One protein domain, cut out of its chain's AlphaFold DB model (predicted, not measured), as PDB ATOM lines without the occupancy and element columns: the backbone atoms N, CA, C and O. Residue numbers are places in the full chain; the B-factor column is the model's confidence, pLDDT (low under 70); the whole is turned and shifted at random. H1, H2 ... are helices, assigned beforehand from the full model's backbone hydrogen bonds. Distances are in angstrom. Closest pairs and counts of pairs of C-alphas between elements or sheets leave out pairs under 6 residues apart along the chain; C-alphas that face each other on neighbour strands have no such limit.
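AT A GLANCE: This is residues 4 to 116 of the 220 residues of an uncharacterized protein of Paenibacillus sp. Soil766 (UniProt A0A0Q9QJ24). Two helices running opposite ways, H6 and H7, make the middle of an all-helix domain, with the hairpin of H1 and H2 to one side of them and H4 and H5 to the other. H4 packs crosswise on H6, H3 packs on H6 where that helix begins, and short H8 packs on H7, its last residue close to the first of H1. The printed part has 113 residues with eight named helices, H1 to H8 in order along the chain, and no named strand. The helix packing is mostly crossed. The whole is compact, with a radius of gyration of the C-alphas of 13.6 A and spans of 40 by 29 by 20 A.

HOW THE PARTS SIT: H1, residues 4 to 13, and H2, residues 20 to 31, form a helical hairpin at 37 degrees, only just a steep tilt; their closest C-alphas, of Met 7 and Val 30, are 6.3 A apart. H3, residues 35 to 40, touches residues 24 to 28 of H2, closest at the C-alphas of Arg 24 and Leu 35, 6.1 A. H4, residues 52 to 61, and H5, residues 72 to 77, touch about perpendicular at 81 degrees, with the closest C-alphas, of Val 58 and Ile 75, 7.4 A apart. H6, residues 80 to 91, touches H4 about perpendicular at 77 degrees, with 15 pairs of C-alphas within 8 A; the closest, of Val 58 and Tyr 87, are 4.7 A apart. H6 also touches residues 20 to 21 of H2, with the C-alphas of Gly 20 and Asp 85 closest at 5.2 A, and touches H3 with residues 80 to 81 alone, where the C-alphas of Ser 39 and Lys 80 are closest at 5.3 A. H7, residues 97 to 108, forms a helical hairpin with H6 at a steep tilt of 38 degrees; their closest C-alphas, of Lys 80 and Ile 107, are 6.2 A apart. H8, residues 112 to 116, touches residues 101 to 105 of H7, closest at the C-alphas of Arg 101 and Leu 112, 6.0 A. H1 and H4 are apart. In each helix, every O i to N i+4 pair is within hydrogen-bond range.

IN THESE COORDINATES: H1 begins at C-alpha 4, (-22.580, -45.385, 49.841), and is 14.3 A long from first to last C-alpha, as is H4. H2 is 16.1 A, H6 16.4 A and H7 15.8 A long. H6 begins at C-alpha 80, (-17.468, -24.465, 55.182). H8 ends at C-alpha 116, (-20.824, -46.366, 56.085).

THE WHOLE: The C-alphas farthest apart, of Val 6 and Asp 70, are 40.1 A apart. The printed part has no cut, and the link from H3 to H4 is long, with 11 residues. Mean pLDDT of the printed part is 92.5, with residue 93 under 70.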
ATOM      1  N   ILE A   4     -23.311 -45.810  51.047       96.50
ATOM      2  CA  ILE A   4     -22.580 -45.385  49.841       96.50
ATOM      3  C   ILE A   4     -23.410 -45.619  48.572       96.50
ATOM      4  O   ILE A   4     -23.601 -44.694  47.790       96.50
ATOM      5  N   ALA A   5     -23.937 -46.830  48.376       95.44
ATOM      6  CA  ALA A   5     -24.720 -47.150  47.184       95.44
ATOM      7  C   ALA A   5     -26.032 -46.349  47.118       95.44
ATOM      8  O   ALA A   5     -26.448 -45.936  46.035       95.44
ATOM      9  N   VAL A   6     -26.669 -46.107  48.268       95.69
ATOM     10  CA  VAL A   6     -27.874 -45.268  48.358       95.69
ATOM     11  C   VAL A   6     -27.541 -43.821  47.988       95.69
ATOM     12  O   VAL A   6     -28.185 -43.266  47.102       95.69
ATOM     13  N   MET A   7     -26.501 -43.234  48.587       95.25
ATOM     14  CA  MET A   7     -26.033 -41.883  48.261       95.25
ATOM     15  C   MET A   7     -25.696 -41.751  46.772       95.25
ATOM     16  O   MET A   7     -26.203 -40.845  46.115       95.25
ATOM     17  N   ASP A   8     -24.903 -42.669  46.218       95.06
ATOM     18  CA  ASP A   8     -24.491 -42.630  44.810       95.06
ATOM     19  C   ASP A   8     -25.701 -42.727  43.866       95.06
ATOM     20  O   ASP A   8     -25.753 -42.034  42.849       95.06
ATOM     21  N   SER A   9     -26.715 -43.514  44.237       94.25
ATOM     22  CA  SER A   9     -27.977 -43.605  43.492       94.25
ATOM     23  C   SER A   9     -28.784 -42.302  43.553       94.25
ATOM     24  O   SER A   9     -29.313 -41.862  42.533       94.25
ATOM     25  N   HIS A  10     -28.852 -41.653  44.722       92.81
ATOM     26  CA  HIS A  10     -29.502 -40.346  44.890       92.81
ATOM     27  C   HIS A  10     -28.799 -39.243  44.090       92.81
ATOM     28  O   HIS A  10     -29.457 -38.426  43.450       92.81
ATOM     29  N   LEU A  11     -27.467 -39.227  44.091       91.56
ATOM     30  CA  LEU A  11     -26.683 -38.273  43.308       91.56
ATOM     31  C   LEU A  11     -26.888 -38.492  41.806       91.56
ATOM     32  O   LEU A  11     -27.094 -37.537  41.059       91.56
ATOM     33  N   ALA A  12     -26.885 -39.752  41.362       89.69
ATOM     34  CA  ALA A  12     -27.103 -40.099  39.963       89.69
ATOM     35  C   ALA A  12     -28.488 -39.671  39.454       89.69
ATOM     36  O   ALA A  12     -28.593 -39.203  38.321       89.69
ATOM     37  N   SER A  13     -29.534 -39.778  40.281       88.88
ATOM     38  CA  SER A  13     -30.897 -39.383  39.903       88.88
ATOM     39  C   SER A  13     -31.125 -37.867  39.843       88.88
ATOM     40  O   SER A  13     -32.134 -37.438  39.293       88.88
ATOM     41  N   HIS A  14     -30.189 -37.058  40.351       85.31
ATOM     42  CA  HIS A  14     -30.299 -35.593  40.418       85.31
ATOM     43  C   HIS A  14     -29.188 -34.854  39.654       85.31
ATOM     44  O   HIS A  14     -28.996 -33.658  39.871       85.31
ATOM     45  N   ARG A  15     -28.451 -35.532  38.761       78.25
ATOM     46  CA  ARG A  15     -27.250 -34.979  38.097       78.25
ATOM     47  C   ARG A  15     -27.443 -33.608  37.445       78.25
ATOM     48  O   ARG A  15     -26.536 -32.789  37.503       78.25
ATOM     49  N   GLU A  16     -28.603 -33.345  36.849       76.88
ATOM     50  CA  GLU A  16     -28.868 -32.088  36.127       76.88
ATOM     51  C   GLU A  16     -29.101 -30.879  37.048       76.88
ATOM     52  O   GLU A  16     -28.990 -29.739  36.605       76.88
ATOM     53  N   ILE A  17     -29.406 -31.110  38.328       79.38
ATOM     54  CA  ILE A  17     -29.748 -30.069  39.313       79.38
ATOM     55  C   ILE A  17     -28.883 -30.161  40.574       79.38
ATOM     56  O   ILE A  17     -29.279 -29.699  41.647       79.38
ATOM     57  N   LEU A  18     -27.715 -30.796  40.470       85.12
ATOM     58  CA  LEU A  18     -26.868 -31.064  41.619       85.12
ATOM     59  C   LEU A  18     -26.169 -29.779  42.089       85.12
ATOM     60  O   LEU A  18     -25.141 -29.370  41.557       85.12
ATOM     61  N   THR A  19     -26.750 -29.141  43.100       90.25
ATOM     62  CA  THR A  19     -26.167 -28.002  43.817       90.25
ATOM     63  C   THR A  19     -25.499 -28.467  45.109       90.25
ATOM     64  O   THR A  19     -25.781 -29.563  45.605       90.25
ATOM     65  N   GLY A  20     -24.653 -27.625  45.710       92.94
ATOM     66  CA  GLY A  20     -24.075 -27.934  47.019       92.94
ATOM     67  C   GLY A  20     -25.140 -28.156  48.094       92.94
ATOM     68  O   GLY A  20     -25.047 -29.126  48.841       92.94
ATOM     69  N   HIS A  21     -26.219 -27.365  48.089       94.44
ATOM     70  CA  HIS A  21     -27.374 -27.598  48.961       94.44
ATOM     71  C   HIS A  21     -27.997 -28.985  48.749       94.44
ATOM     72  O   HIS A  21     -28.217 -29.710  49.716       94.44
ATOM     73  N   LYS A  22     -28.212 -29.407  47.494       94.19
ATOM     74  CA  LYS A  22     -28.783 -30.729  47.196       94.19
ATOM     75  C   LYS A  22     -27.882 -31.871  47.662       94.19
ATOM     76  O   LYS A  22     -28.374 -32.889  48.141       94.19
ATOM     77  N   ILE A  23     -26.566 -31.706  47.552       95.44
ATOM     78  CA  ILE A  23     -25.598 -32.676  48.075       95.44
ATOM     79  C   ILE A  23     -25.706 -32.774  49.601       95.44
ATOM     80  O   ILE A  23     -25.769 -33.885  50.126       95.44
ATOM     81  N   ARG A  24     -25.756 -31.637  50.307       97.12
ATOM     82  CA  ARG A  24     -25.912 -31.607  51.771       97.12
ATOM     83  C   ARG A  24     -27.219 -32.265  52.214       97.12
ATOM     84  O   ARG A  24     -27.181 -33.112  53.100       97.12
ATOM     85  N   GLU A  25     -28.324 -31.985  51.525       96.75
ATOM     86  CA  GLU A  25     -29.629 -32.623  51.762       96.75
ATOM     87  C   GLU A  25     -29.562 -34.153  51.590       96.75
ATOM     88  O   GLU A  25     -30.049 -34.904  52.432       96.75
ATOM     89  N   ILE A  26     -28.922 -34.647  50.522       96.56
ATOM     90  CA  ILE A  26     -28.757 -36.094  50.297       96.56
ATOM     91  C   ILE A  26     -27.939 -36.732  51.427       96.56
ATOM     92  O   ILE A  26     -28.275 -37.826  51.886       96.56
ATOM     93  N   ILE A  27     -26.876 -36.071  51.884       97.38
ATOM     94  CA  ILE A  27     -26.050 -36.562  52.993       97.38
ATOM     95  C   ILE A  27     -26.867 -36.614  54.284       97.38
ATOM     96  O   ILE A  27     -26.819 -37.626  54.981       97.38
ATOM     97  N   GLU A  28     -27.670 -35.593  54.570       97.50
ATOM     98  CA  GLU A  28     -28.550 -35.580  55.737       97.50
ATOM     99  C   GLU A  28     -29.577 -36.717  55.686       97.50
ATOM    100  O   GLU A  28     -29.758 -37.430  56.668       97.50
ATOM    101  N   ILE A  29     -30.180 -36.991  54.529       96.06
ATOM    102  CA  ILE A  29     -31.137 -38.098  54.380       96.06
ATOM    103  C   ILE A  29     -30.465 -39.463  54.592       96.06
ATOM    104  O   ILE A  29     -31.007 -40.329  55.281       96.06
ATOM    105  N   VAL A  30     -29.299 -39.682  53.980       96.00
ATOM    106  CA  VAL A  30     -28.653 -41.007  53.947       96.00
ATOM    107  C   VAL A  30     -27.875 -41.301  55.228       96.00
ATOM    108  O   VAL A  30     -27.876 -42.434  55.713       96.00
ATOM    109  N   TYR A  31     -27.197 -40.293  55.770       95.75
ATOM    110  CA  TYR A  31     -26.307 -40.434  56.917       95.75
ATOM    111  C   TYR A  31     -26.876 -39.845  58.204       95.75
ATOM    112  O   TYR A  31     -26.341 -40.163  59.261       95.75
ATOM    113  N   ARG A  32     -27.949 -39.042  58.141       95.81
ATOM    114  CA  ARG A  32     -28.482 -38.266  59.280       95.81
ATOM    115  C   ARG A  32     -27.470 -37.272  59.847       95.81
ATOM    116  O   ARG A  32     -27.475 -36.993  61.039       95.81
ATOM    117  N   ILE A  33     -26.609 -36.748  58.973       96.75
ATOM    118  CA  ILE A  33     -25.579 -35.762  59.305       96.75
ATOM    119  C   ILE A  33     -25.910 -34.456  58.587       96.75
ATOM    120  O   ILE A  33     -25.920 -34.417  57.357       96.75
ATOM    121  N   SER A  34     -26.116 -33.382  59.346       97.38
ATOM    122  CA  SER A  34     -26.313 -32.039  58.798       97.38
ATOM    123  C   SER A  34     -24.967 -31.330  58.650       97.38
ATOM    124  O   SER A  34     -24.328 -30.957  59.637       97.38
ATOM    125  N   LEU A  35     -24.519 -31.142  57.403       97.31
ATOM    126  CA  LEU A  35     -23.307 -30.372  57.095       97.31
ATOM    127  C   LEU A  35     -23.507 -28.864  57.308       97.31
ATOM    128  O   LEU A  35     -22.554 -28.164  57.659       97.31
ATOM    129  N   ASP A  36     -24.737 -28.375  57.135       97.62
ATOM    130  CA  ASP A  36     -25.091 -26.986  57.427       97.62
ATOM    131  C   ASP A  36     -24.924 -26.688  58.930       97.62
ATOM    132  O   ASP A  36     -24.300 -25.687  59.287       97.62
ATOM    133  N   ASP A  37     -25.341 -27.606  59.812       96.44
ATOM    134  CA  ASP A  37     -25.130 -27.497  61.264       96.44
ATOM    135  C   ASP A  37     -23.649 -27.481  61.645       96.44
ATOM    136  O   ASP A  37     -23.237 -26.676  62.487       96.44
ATOM    137  N   ILE A  38     -22.841 -28.362  61.037       95.06
ATOM    138  CA  ILE A  38     -21.389 -28.406  61.279       95.06
ATOM    139  C   ILE A  38     -20.778 -27.048  60.940       95.06
ATOM    140  O   ILE A  38     -20.035 -26.478  61.738       95.06
ATOM    141  N   SER A  39     -21.122 -26.510  59.770       94.88
ATOM    142  CA  SER A  39     -20.628 -25.213  59.314       94.88
ATOM    143  C   SER A  39     -21.072 -24.076  60.236       94.88
ATOM    144  O   SER A  39     -20.240 -23.282  60.669       94.88
ATOM    145  N   ALA A  40     -22.360 -24.014  60.585       94.62
ATOM    146  CA  ALA A  40     -22.929 -22.944  61.407       94.62
ATOM    147  C   ALA A  40     -22.352 -22.908  62.832       94.62
ATOM    148  O   ALA A  40     -22.144 -21.833  63.393       94.62
ATOM    149  N   LYS A  41     -22.054 -24.073  63.418       92.00
ATOM    150  CA  LYS A  41     -21.458 -24.188  64.763       92.00
ATOM    151  C   LYS A  41     -19.936 -23.962  64.770       92.00
ATOM    152  O   LYS A  41     -19.319 -23.940  65.842       92.00
ATOM    153  N   GLY A  42     -19.321 -23.792  63.595       88.69
ATOM    154  CA  GLY A  42     -17.863 -23.762  63.447       88.69
ATOM    155  C   GLY A  42     -17.220 -25.074  63.902       88.69
ATOM    156  O   GLY A  42     -16.132 -25.069  64.478       88.69
ATOM    157  N   GLU A  43     -17.938 -26.179  63.724       89.81
ATOM    158  CA  GLU A  43     -17.459 -27.532  63.971       89.81
ATOM    159  C   GLU A  43     -16.706 -28.050  62.734       89.81
ATOM    160  O   GLU A  43     -16.643 -27.417  61.677       89.81
ATOM    161  N   GLY A  44     -16.122 -29.236  62.856       80.00
ATOM    162  CA  GLY A  44     -15.384 -29.898  61.781       80.00
ATOM    163  C   GLY A  44     -13.886 -29.946  62.055       80.00
ATOM    164  O   GLY A  44     -13.449 -29.753  63.191       80.00
ATOM    165  N   SER A  45     -13.095 -30.268  61.037       73.25
ATOM    166  CA  SER A  45     -11.636 -30.164  61.132       73.25
ATOM    167  C   SER A  45     -11.209 -28.696  61.120       73.25
ATOM    168  O   SER A  45     -11.645 -27.918  60.260       73.25
ATOM    169  N   ILE A  46     -10.349 -28.332  62.073       75.75
ATOM    170  CA  ILE A  46      -9.658 -27.042  62.110       75.75
ATOM    171  C   ILE A  46      -8.353 -27.230  61.341       75.75
ATOM    172  O   ILE A  46      -7.445 -27.922  61.798       75.75
ATOM    173  N   VAL A  47      -8.277 -26.646  60.148       80.31
ATOM    174  CA  VAL A  47      -7.098 -26.714  59.279       80.31
ATOM    175  C   VAL A  47      -6.583 -25.309  59.010       80.31
ATOM    176  O   VAL A  47      -7.366 -24.369  58.906       80.31
ATOM    177  N   ALA A  48      -5.262 -25.163  58.894       84.62
ATOM    178  CA  ALA A  48      -4.648 -23.881  58.545       84.62
ATOM    179  C   ALA A  48      -4.947 -23.473  57.091       84.62
ATOM    180  O   ALA A  48      -4.982 -22.289  56.772       84.62
ATOM    181  N   SER A  49      -5.158 -24.459  56.217       91.00
ATOM    182  CA  SER A  49      -5.543 -24.281  54.821       91.00
ATOM    183  C   SER A  49      -6.213 -25.557  54.307       91.00
ATOM    184  O   SER A  49      -5.898 -26.652  54.789       91.00
ATOM    185  N   TYR A  50      -7.127 -25.430  53.345       94.00
ATOM    186  CA  TYR A  50      -7.643 -26.587  52.615       94.00
ATOM    187  C   TYR A  50      -6.574 -27.157  51.662       94.00
ATOM    188  O   TYR A  50      -5.644 -26.448  51.269       94.00
ATOM    189  N   PRO A  51      -6.694 -28.431  51.245       94.56
ATOM    190  CA  PRO A  51      -5.880 -28.994  50.171       94.56
ATOM    191  C   PRO A  51      -5.839 -28.110  48.916       94.56
ATOM    192  O   PRO A  51      -6.810 -27.429  48.583       94.56
ATOM    193  N   PHE A  52      -4.717 -28.168  48.189       94.12
ATOM    194  CA  PHE A  52      -4.465 -27.321  47.017       94.12
ATOM    195  C   PHE A  52      -5.607 -27.344  45.993       94.12
ATOM    196  O   PHE A  52      -6.006 -26.285  45.517       94.12
ATOM    197  N   GLU A  53      -6.161 -28.520  45.684       93.50
ATOM    198  CA  GLU A  53      -7.249 -28.637  44.705       93.50
ATOM    199  C   GLU A  53      -8.524 -27.914  45.159       93.50
ATOM    200  O   GLU A  53      -9.161 -27.249  44.342       93.50
ATOM    201  N   ILE A  54      -8.858 -27.935  46.455       94.94
ATOM    202  CA  ILE A  54      -9.988 -27.154  46.974       94.94
ATOM    203  C   ILE A  54      -9.716 -25.663  46.811       94.94
ATOM    204  O   ILE A  54     -10.538 -24.947  46.240       94.94
ATOM    205  N   MET A  55      -8.548 -25.200  47.263       96.31
ATOM    206  CA  MET A  55      -8.187 -23.781  47.195       96.31
ATOM    207  C   MET A  55      -8.201 -23.271  45.750       96.31
ATOM    208  O   MET A  55      -8.798 -22.238  45.458       96.31
ATOM    209  N   LYS A  56      -7.616 -24.032  44.823       95.31
ATOM    210  CA  LYS A  56      -7.589 -23.751  43.383       95.31
ATOM    211  C   LYS A  56      -8.992 -23.555  42.801       95.31
ATOM    212  O   LYS A  56      -9.229 -22.564  42.114       95.31
ATOM    213  N   HIS A  57      -9.918 -24.468  43.086       94.81
ATOM    214  CA  HIS A  57     -11.295 -24.404  42.591       94.81
ATOM    215  C   HIS A  57     -12.089 -23.248  43.217       94.81
ATOM    216  O   HIS A  57     -12.800 -22.514  42.524       94.81
ATOM    217  N   VAL A  58     -11.906 -22.995  44.515       96.25
ATOM    218  CA  VAL A  58     -12.525 -21.836  45.171       96.25
ATOM    219  C   VAL A  58     -12.011 -20.530  44.559       96.25
ATOM    220  O   VAL A  58     -12.829 -19.701  44.165       96.25
ATOM    221  N   ARG A  59     -10.696 -20.362  44.363       96.50
ATOM    222  CA  ARG A  59     -10.112 -19.181  43.690       96.50
ATOM    223  C   ARG A  59     -10.689 -18.976  42.291       96.50
ATOM    224  O   ARG A  59     -11.143 -17.879  41.975       96.50
ATOM    225  N   GLN A  60     -10.766 -20.042  41.491       95.00
ATOM    226  CA  GLN A  60     -11.378 -19.997  40.158       95.00
ATOM    227  C   GLN A  60     -12.820 -19.484  40.200       95.00
ATOM    228  O   GLN A  60     -13.191 -18.620  39.408       95.00
ATOM    229  N   SER A  61     -13.628 -19.966  41.148       95.00
ATOM    230  CA  SER A  61     -15.023 -19.530  41.301       95.00
ATOM    231  C   SER A  61     -15.175 -18.058  41.716       95.00
ATOM    232  O   SER A  61     -16.246 -17.471  41.552       95.00
ATOM    233  N   LEU A  62     -14.112 -17.464  42.266       94.81
ATOM    234  CA  LEU A  62     -14.030 -16.057  42.653       94.81
ATOM    235  C   LEU A  62     -13.420 -15.180  41.546       94.81
ATOM    236  O   LEU A  62     -13.312 -13.971  41.726       94.81
ATOM    237  N   GLY A  63     -13.030 -15.761  40.404       94.69
ATOM    238  CA  GLY A  63     -12.339 -15.045  39.328       94.69
ATOM    239  C   GLY A  63     -10.876 -14.712  39.647       94.69
ATOM    240  O   GLY A  63     -10.297 -13.837  39.007       94.69
ATOM    241  N   ILE A  64     -10.289 -15.392  40.633       95.44
ATOM    242  CA  ILE A  64      -8.893 -15.238  41.056       95.44
ATOM    243  C   ILE A  64      -8.031 -16.247  40.286       95.44
ATOM    244  O   ILE A  64      -8.498 -17.339  39.947       95.44
ATOM    245  N   ASP A  65      -6.768 -15.899  40.023       95.12
ATOM    246  CA  ASP A  65      -5.790 -16.840  39.468       95.12
ATOM    247  C   ASP A  65      -5.728 -18.112  40.349       95.12
ATOM    248  O   ASP A  65      -5.419 -18.009  41.540       95.12
ATOM    249  N   PRO A  66      -5.997 -19.315  39.798       93.69
ATOM    250  CA  PRO A  66      -5.960 -20.565  40.556       93.69
ATOM    251  C   PRO A  66      -4.630 -20.820  41.287       93.69
ATOM    252  O   PRO A  66      -4.617 -21.543  42.290       93.69
ATOM    253  N   ALA A  67      -3.527 -20.251  40.788       94.06
ATOM    254  CA  ALA A  67      -2.193 -20.381  41.365       94.06
ATOM    255  C   ALA A  67      -1.837 -19.283  42.385       94.06
ATOM    256  O   ALA A  67      -0.856 -19.452  43.111       94.06
ATOM    257  N   SER A  68      -2.598 -18.185  42.467       93.94
ATOM    258  CA  SER A  68      -2.348 -17.129  43.460       93.94
ATOM    259  C   SER A  68      -2.740 -17.601  44.859       93.94
ATOM    260  O   SER A  68      -3.743 -18.285  45.029       93.94
ATOM    261  N   THR A  69      -1.966 -17.222  45.874       93.00
ATOM    262  CA  THR A  69      -2.272 -17.482  47.294       93.00
ATOM    263  C   THR A  69      -2.702 -16.218  48.041       93.00
ATOM    264  O   THR A  69      -2.898 -16.250  49.253       93.00
ATOM    265  N   ASP A  70      -2.840 -15.090  47.340       93.50
ATOM    266  CA  ASP A  70      -3.025 -13.767  47.956       93.50
ATOM    267  C   ASP A  70      -4.369 -13.635  48.690       93.50
ATOM    268  O   ASP A  70      -4.511 -12.828  49.604       93.50
ATOM    269  N   HIS A  71      -5.344 -14.468  48.320       93.00
ATOM    270  CA  HIS A  71      -6.697 -14.480  48.877       93.00
ATOM    271  C   HIS A  71      -6.968 -15.677  49.795       93.00
ATOM    272  O   HIS A  71      -8.111 -15.920  50.187       93.00
ATOM    273  N   ASP A  72      -5.941 -16.437  50.177       95.31
ATOM    274  CA  ASP A  72      -6.139 -17.656  50.965       95.31
ATOM    275  C   ASP A  72      -6.757 -17.365  52.331       95.31
ATOM    276  O   ASP A  72      -7.634 -18.099  52.775       95.31
ATOM    277  N   SER A  73      -6.382 -16.256  52.973       94.56
ATOM    278  CA  SER A  73      -6.998 -15.845  54.238       94.56
ATOM    279  C   SER A  73      -8.486 -15.518  54.095       94.56
ATOM    280  O   SER A  73      -9.258 -15.796  55.007       94.56
ATOM    281  N   GLU A  74      -8.894 -14.944  52.960       94.94
ATOM    282  CA  GLU A  74     -10.299 -14.642  52.669       94.94
ATOM    283  C   GLU A  74     -11.089 -15.939  52.468       94.94
ATOM    284  O   GLU A  74     -12.139 -16.122  53.081       94.94
ATOM    285  N   ILE A  75     -10.534 -16.891  51.713       95.75
ATOM    286  CA  ILE A  75     -11.119 -18.227  51.531       95.75
ATOM    287  C   ILE A  75     -11.266 -18.950  52.873       95.75
ATOM    288  O   ILE A  75     -12.316 -19.520  53.157       95.75
ATOM    289  N   MET A  76     -10.245 -18.887  53.729       94.56
ATOM    290  CA  MET A  76     -10.283 -19.512  55.054       94.56
ATOM    291  C   MET A  76     -11.220 -18.802  56.043       94.56
ATOM    292  O   MET A  76     -11.538 -19.375  57.083       94.56
ATOM    293  N   SER A  77     -11.682 -17.588  55.728       94.12
ATOM    294  CA  SER A  77     -12.701 -16.876  56.509       94.12
ATOM    295  C   SER A  77     -14.139 -17.219  56.106       94.12
ATOM    296  O   SER A  77     -15.069 -16.905  56.850       94.12
ATOM    297  N   MET A  78     -14.329 -17.880  54.957       95.56
ATOM    298  CA  MET A  78     -15.638 -18.359  54.518       95.56
ATOM    299  C   MET A  78     -16.144 -19.471  55.432       95.56
ATOM    300  O   MET A  78     -15.379 -20.269  55.985       95.56
ATOM    301  N   THR A  79     -17.462 -19.588  55.529       95.88
ATOM    302  CA  THR A  79     -18.066 -20.785  56.107       95.88
ATOM    303  C   THR A  79     -17.718 -22.014  55.260       95.88
ATOM    304  O   THR A  79     -17.457 -21.935  54.057       95.88
ATOM    305  N   LYS A  80     -17.740 -23.197  55.879       95.62
ATOM    306  CA  LYS A  80     -17.468 -24.465  55.182       95.62
ATOM    307  C   LYS A  80     -18.467 -24.714  54.046       95.62
ATOM    308  O   LYS A  80     -18.088 -25.206  52.986       95.62
ATOM    309  N   VAL A  81     -19.726 -24.327  54.257       97.06
ATOM    310  CA  VAL A  81     -20.781 -24.360  53.234       97.06
ATOM    311  C   VAL A  81     -20.445 -23.458  52.049       97.06
ATOM    312  O   VAL A  81     -20.503 -23.921  50.913       97.06
ATOM    313  N   GLU A  82     -20.032 -22.212  52.289       96.75
ATOM    314  CA  GLU A  82     -19.641 -21.296  51.212       96.75
ATOM    315  C   GLU A  82     -18.435 -21.824  50.431       96.75
ATOM    316  O   GLU A  82     -18.460 -21.819  49.202       96.75
ATOM    317  N   ALA A  83     -17.412 -22.342  51.119       95.75
ATOM    318  CA  ALA A  83     -16.247 -22.941  50.470       95.75
ATOM    319  C   ALA A  83     -16.638 -24.135  49.577       95.75
ATOM    320  O   ALA A  83     -16.179 -24.233  48.438       95.75
ATOM    321  N   MET A  84     -17.528 -25.011  50.053       95.94
ATOM    322  CA  MET A  84     -18.058 -26.132  49.269       95.94
ATOM    323  C   MET A  84     -18.863 -25.655  48.054       95.94
ATOM    324  O   MET A  84     -18.665 -26.163  46.951       95.94
ATOM    325  N   ASP A  85     -19.753 -24.679  48.230       95.69
ATOM    326  CA  ASP A  85     -20.581 -24.150  47.142       95.69
ATOM    327  C   ASP A  85     -19.703 -23.484  46.065       95.69
ATOM    328  O   ASP A  85     -19.890 -23.724  44.870       95.69
ATOM    329  N   LYS A  86     -18.680 -22.727  46.476       95.44
ATOM    330  CA  LYS A  86     -17.671 -22.129  45.587       95.44
ATOM    331  C   LYS A  86     -16.857 -23.180  44.837       95.44
ATOM    332  O   LYS A  86     -16.713 -23.081  43.618       95.44
ATOM    333  N   TYR A  87     -16.391 -24.218  45.529       94.94
ATOM    334  CA  TYR A  87     -15.704 -25.346  44.902       94.94
ATOM    335  C   TYR A  87     -16.556 -25.960  43.781       94.94
ATOM    336  O   TYR A  87     -16.113 -26.046  42.633       94.94
ATOM    337  N   LEU A  88     -17.810 -26.309  44.091       93.25
ATOM    338  CA  LEU A  88     -18.723 -26.982  43.163       93.25
ATOM    339  C   LEU A  88     -19.086 -26.125  41.945       93.25
ATOM    340  O   LEU A  88     -19.207 -26.663  40.845       93.25
ATOM    341  N   LEU A  89     -19.200 -24.803  42.113       90.94
ATOM    342  CA  LEU A  89     -19.441 -23.877  41.000       90.94
ATOM    343  C   LEU A  89     -18.340 -23.941  39.934       90.94
ATOM    344  O   LEU A  89     -18.639 -23.823  38.748       90.94
ATOM    345  N   SER A  90     -17.081 -24.135  40.337       88.06
ATOM    346  CA  SER A  90     -15.950 -24.215  39.399       88.06
ATOM    347  C   SER A  90     -15.698 -25.623  38.847       88.06
ATOM    348  O   SER A  90     -15.167 -25.758  37.747       88.06
ATOM    349  N   TYR A  91     -16.064 -26.668  39.595       81.00
ATOM    350  CA  TYR A  91     -15.791 -28.065  39.238       81.00
ATOM    351  C   TYR A  91     -16.706 -28.576  38.109       81.00
ATOM    352  O   TYR A  91     -16.322 -29.433  37.313       81.00
ATOM    353  N   GLY A  92     -17.916 -28.016  38.002       70.50
ATOM    354  CA  GLY A  92     -18.889 -28.358  36.964       70.50
ATOM    355  C   GLY A  92     -19.713 -29.626  37.257       70.50
ATOM    356  O   GLY A  92     -19.596 -30.232  38.322       70.50
ATOM    357  N   PRO A  93     -20.574 -30.062  36.314       69.25
ATOM    358  CA  PRO A  93     -21.649 -31.036  36.563       69.25
ATOM    359  C   PRO A  93     -21.201 -32.509  36.618       69.25
ATOM    360  O   PRO A  93     -22.039 -33.409  36.614       69.25
ATOM    361  N   THR A  94     -19.894 -32.790  36.618       79.88
ATOM    362  CA  THR A  94     -19.361 -34.160  36.449       79.88
ATOM    363  C   THR A  94     -18.866 -34.814  37.736       79.88
ATOM    364  O   THR A  94     -18.378 -35.940  37.687       79.88
ATOM    365  N   ILE A  95     -19.037 -34.150  38.882       88.44
ATOM    366  CA  ILE A  95     -18.557 -34.661  40.164       88.44
ATOM    367  C   ILE A  95     -19.217 -35.999  40.531       88.44
ATOM    368  O   ILE A  95     -20.440 -36.175  40.496       88.44
ATOM    369  N   THR A  96     -18.387 -36.974  40.874       91.75
ATOM    370  CA  THR A  96     -18.798 -38.316  41.284       91.75
ATOM    371  C   THR A  96     -19.127 -38.363  42.775       91.75
ATOM    372  O   THR A  96     -18.686 -37.532  43.570       91.75
ATOM    373  N   GLY A  97     -19.869 -39.389  43.201       94.06
ATOM    374  CA  GLY A  97     -20.147 -39.589  44.625       94.06
ATOM    375  C   GLY A  97     -18.888 -39.822  45.467       94.06
ATOM    376  O   GLY A  97     -18.826 -39.379  46.612       94.06
ATOM    377  N   ALA A  98     -17.852 -40.448  44.897       95.62
ATOM    378  CA  ALA A  98     -16.562 -40.613  45.563       95.62
ATOM    379  C   ALA A  98     -15.856 -39.266  45.788       95.62
ATOM    380  O   ALA A  98     -15.388 -39.006  46.895       95.62
ATOM    381  N   GLU A  99     -15.845 -38.393  44.780       94.69
ATOM    382  CA  GLU A  99     -15.279 -37.042  44.888       94.69
ATOM    383  C   GLU A  99     -16.065 -36.180  45.875       94.69
ATOM    384  O   GLU A  99     -15.458 -35.487  46.685       94.69
ATOM    385  N   ILE A 100     -17.398 -36.286  45.898       95.56
ATOM    386  CA  ILE A 100     -18.224 -35.619  46.912       95.56
ATOM    387  C   ILE A 100     -17.850 -36.089  48.318       95.56
ATOM    388  O   ILE A 100     -17.685 -35.263  49.212       95.56
ATOM    389  N   ARG A 101     -17.696 -37.399  48.541       97.31
ATOM    390  CA  ARG A 101     -17.270 -37.913  49.853       97.31
ATOM    391  C   ARG A 101     -15.877 -37.408  50.240       97.31
ATOM    392  O   ARG A 101     -15.677 -37.099  51.413       97.31
ATOM    393  N   SER A 102     -14.946 -37.291  49.286       95.62
ATOM    394  CA  SER A 102     -13.621 -36.695  49.533       95.62
ATOM    395  C   SER A 102     -13.734 -35.221  49.907       95.62
ATOM    396  O   SER A 102     -13.226 -34.817  50.947       95.62
ATOM    397  N   LEU A 103     -14.489 -34.441  49.130       95.75
ATOM    398  CA  LEU A 103     -14.731 -33.018  49.367       95.75
ATOM    399  C   LEU A 103     -15.326 -32.766  50.756       95.75
ATOM    400  O   LEU A 103     -14.879 -31.885  51.488       95.75
ATOM    401  N   VAL A 104     -16.321 -33.568  51.142       96.38
ATOM    402  CA  VAL A 104     -16.946 -33.494  52.468       96.38
ATOM    403  C   VAL A 104     -15.929 -33.796  53.565       96.38
ATOM    404  O   VAL A 104     -15.878 -33.083  54.567       96.38
ATOM    405  N   ASN A 105     -15.087 -34.810  53.381       94.75
ATOM    406  CA  ASN A 105     -14.042 -35.121  54.346       94.75
ATOM    407  C   ASN A 105     -13.012 -33.985  54.460       94.75
ATOM    408  O   ASN A 105     -12.647 -33.591  55.562       94.75
ATOM    409  N   GLU A 106     -12.580 -33.413  53.342       93.44
ATOM    410  CA  GLU A 106     -11.547 -32.374  53.310       93.44
ATOM    411  C   GLU A 106     -12.032 -31.022  53.856       93.44
ATOM    412  O   GLU A 106     -11.286 -30.341  54.562       93.44
ATOM    413  N   ILE A 107     -13.285 -30.636  53.587       94.00
ATOM    414  CA  ILE A 107     -13.851 -29.366  54.069       94.00
ATOM    415  C   ILE A 107     -14.411 -29.503  55.492       94.00
ATOM    416  O   ILE A 107     -14.164 -28.645  56.348       94.00
ATOM    417  N   PHE A 108     -15.168 -30.568  55.771       93.44
ATOM    418  CA  PHE A 108     -15.923 -30.727  57.021       93.44
ATOM    419  C   PHE A 108     -15.258 -31.675  58.024       93.44
ATOM    420  O   PHE A 108     -15.598 -31.632  59.206       93.44
ATOM    421  N   GLY A 109     -14.293 -32.497  57.606       90.56
ATOM    422  CA  GLY A 109     -13.703 -33.525  58.467       90.56
ATOM    423  C   GLY A 109     -14.633 -34.710  58.718       90.56
ATOM    424  O   GLY A 109     -14.558 -35.326  59.779       90.56
ATOM    425  N   VAL A 110     -15.563 -34.984  57.797       93.00
ATOM    426  CA  VAL A 110     -16.550 -36.064  57.930       93.00
ATOM    427  C   VAL A 110     -16.242 -37.184  56.937       93.00
ATOM    428  O   VAL A 110     -16.472 -37.061  55.734       93.00
ATOM    429  N   ASN A 111     -15.773 -38.321  57.451       93.94
ATOM    430  CA  ASN A 111     -15.442 -39.492  56.643       93.94
ATOM    431  C   ASN A 111     -16.684 -40.360  56.358       93.94
ATOM    432  O   ASN A 111     -16.893 -41.404  56.979       93.94
ATOM    433  N   LEU A 112     -17.507 -39.942  55.390       96.12
ATOM    434  CA  LEU A 112     -18.731 -40.656  54.989       96.12
ATOM    435  C   LEU A 112     -18.477 -42.102  54.527       96.12
ATOM    436  O   LEU A 112     -19.323 -42.977  54.721       96.12
ATOM    437  N   THR A 113     -17.317 -42.367  53.918       95.31
ATOM    438  CA  THR A 113     -16.928 -43.723  53.507       95.31
ATOM    439  C   THR A 113     -16.707 -44.608  54.732       95.31
ATOM    440  O   THR A 113     -17.273 -45.693  54.804       95.31
ATOM    441  N   GLY A 114     -15.939 -44.129  55.714       93.44
ATOM    442  CA  GLY A 114     -15.685 -44.838  56.968       93.44
ATOM    443  C   GLY A 114     -16.960 -45.049  57.779       93.44
ATOM    444  O   GLY A 114     -17.239 -46.173  58.185       93.44
ATOM    445  N   ILE A 115     -17.789 -44.013  57.928       94.69
ATOM    446  CA  ILE A 115     -19.069 -44.097  58.650       94.69
ATOM    447  C   ILE A 115     -19.969 -45.189  58.059       94.69
ATOM    448  O   ILE A 115     -20.559 -45.964  58.805       94.69
ATOM    449  N   ALA A 116     -20.029 -45.320  56.731       94.44
ATOM    450  CA  ALA A 116     -20.824 -46.366  56.085       94.44
ATOM    451  C   ALA A 116     -20.343 -47.799  56.397       94.44
ATOM    452  O   ALA A 116     -21.117 -48.739  56.246       94.44
TER     453      ALA A 116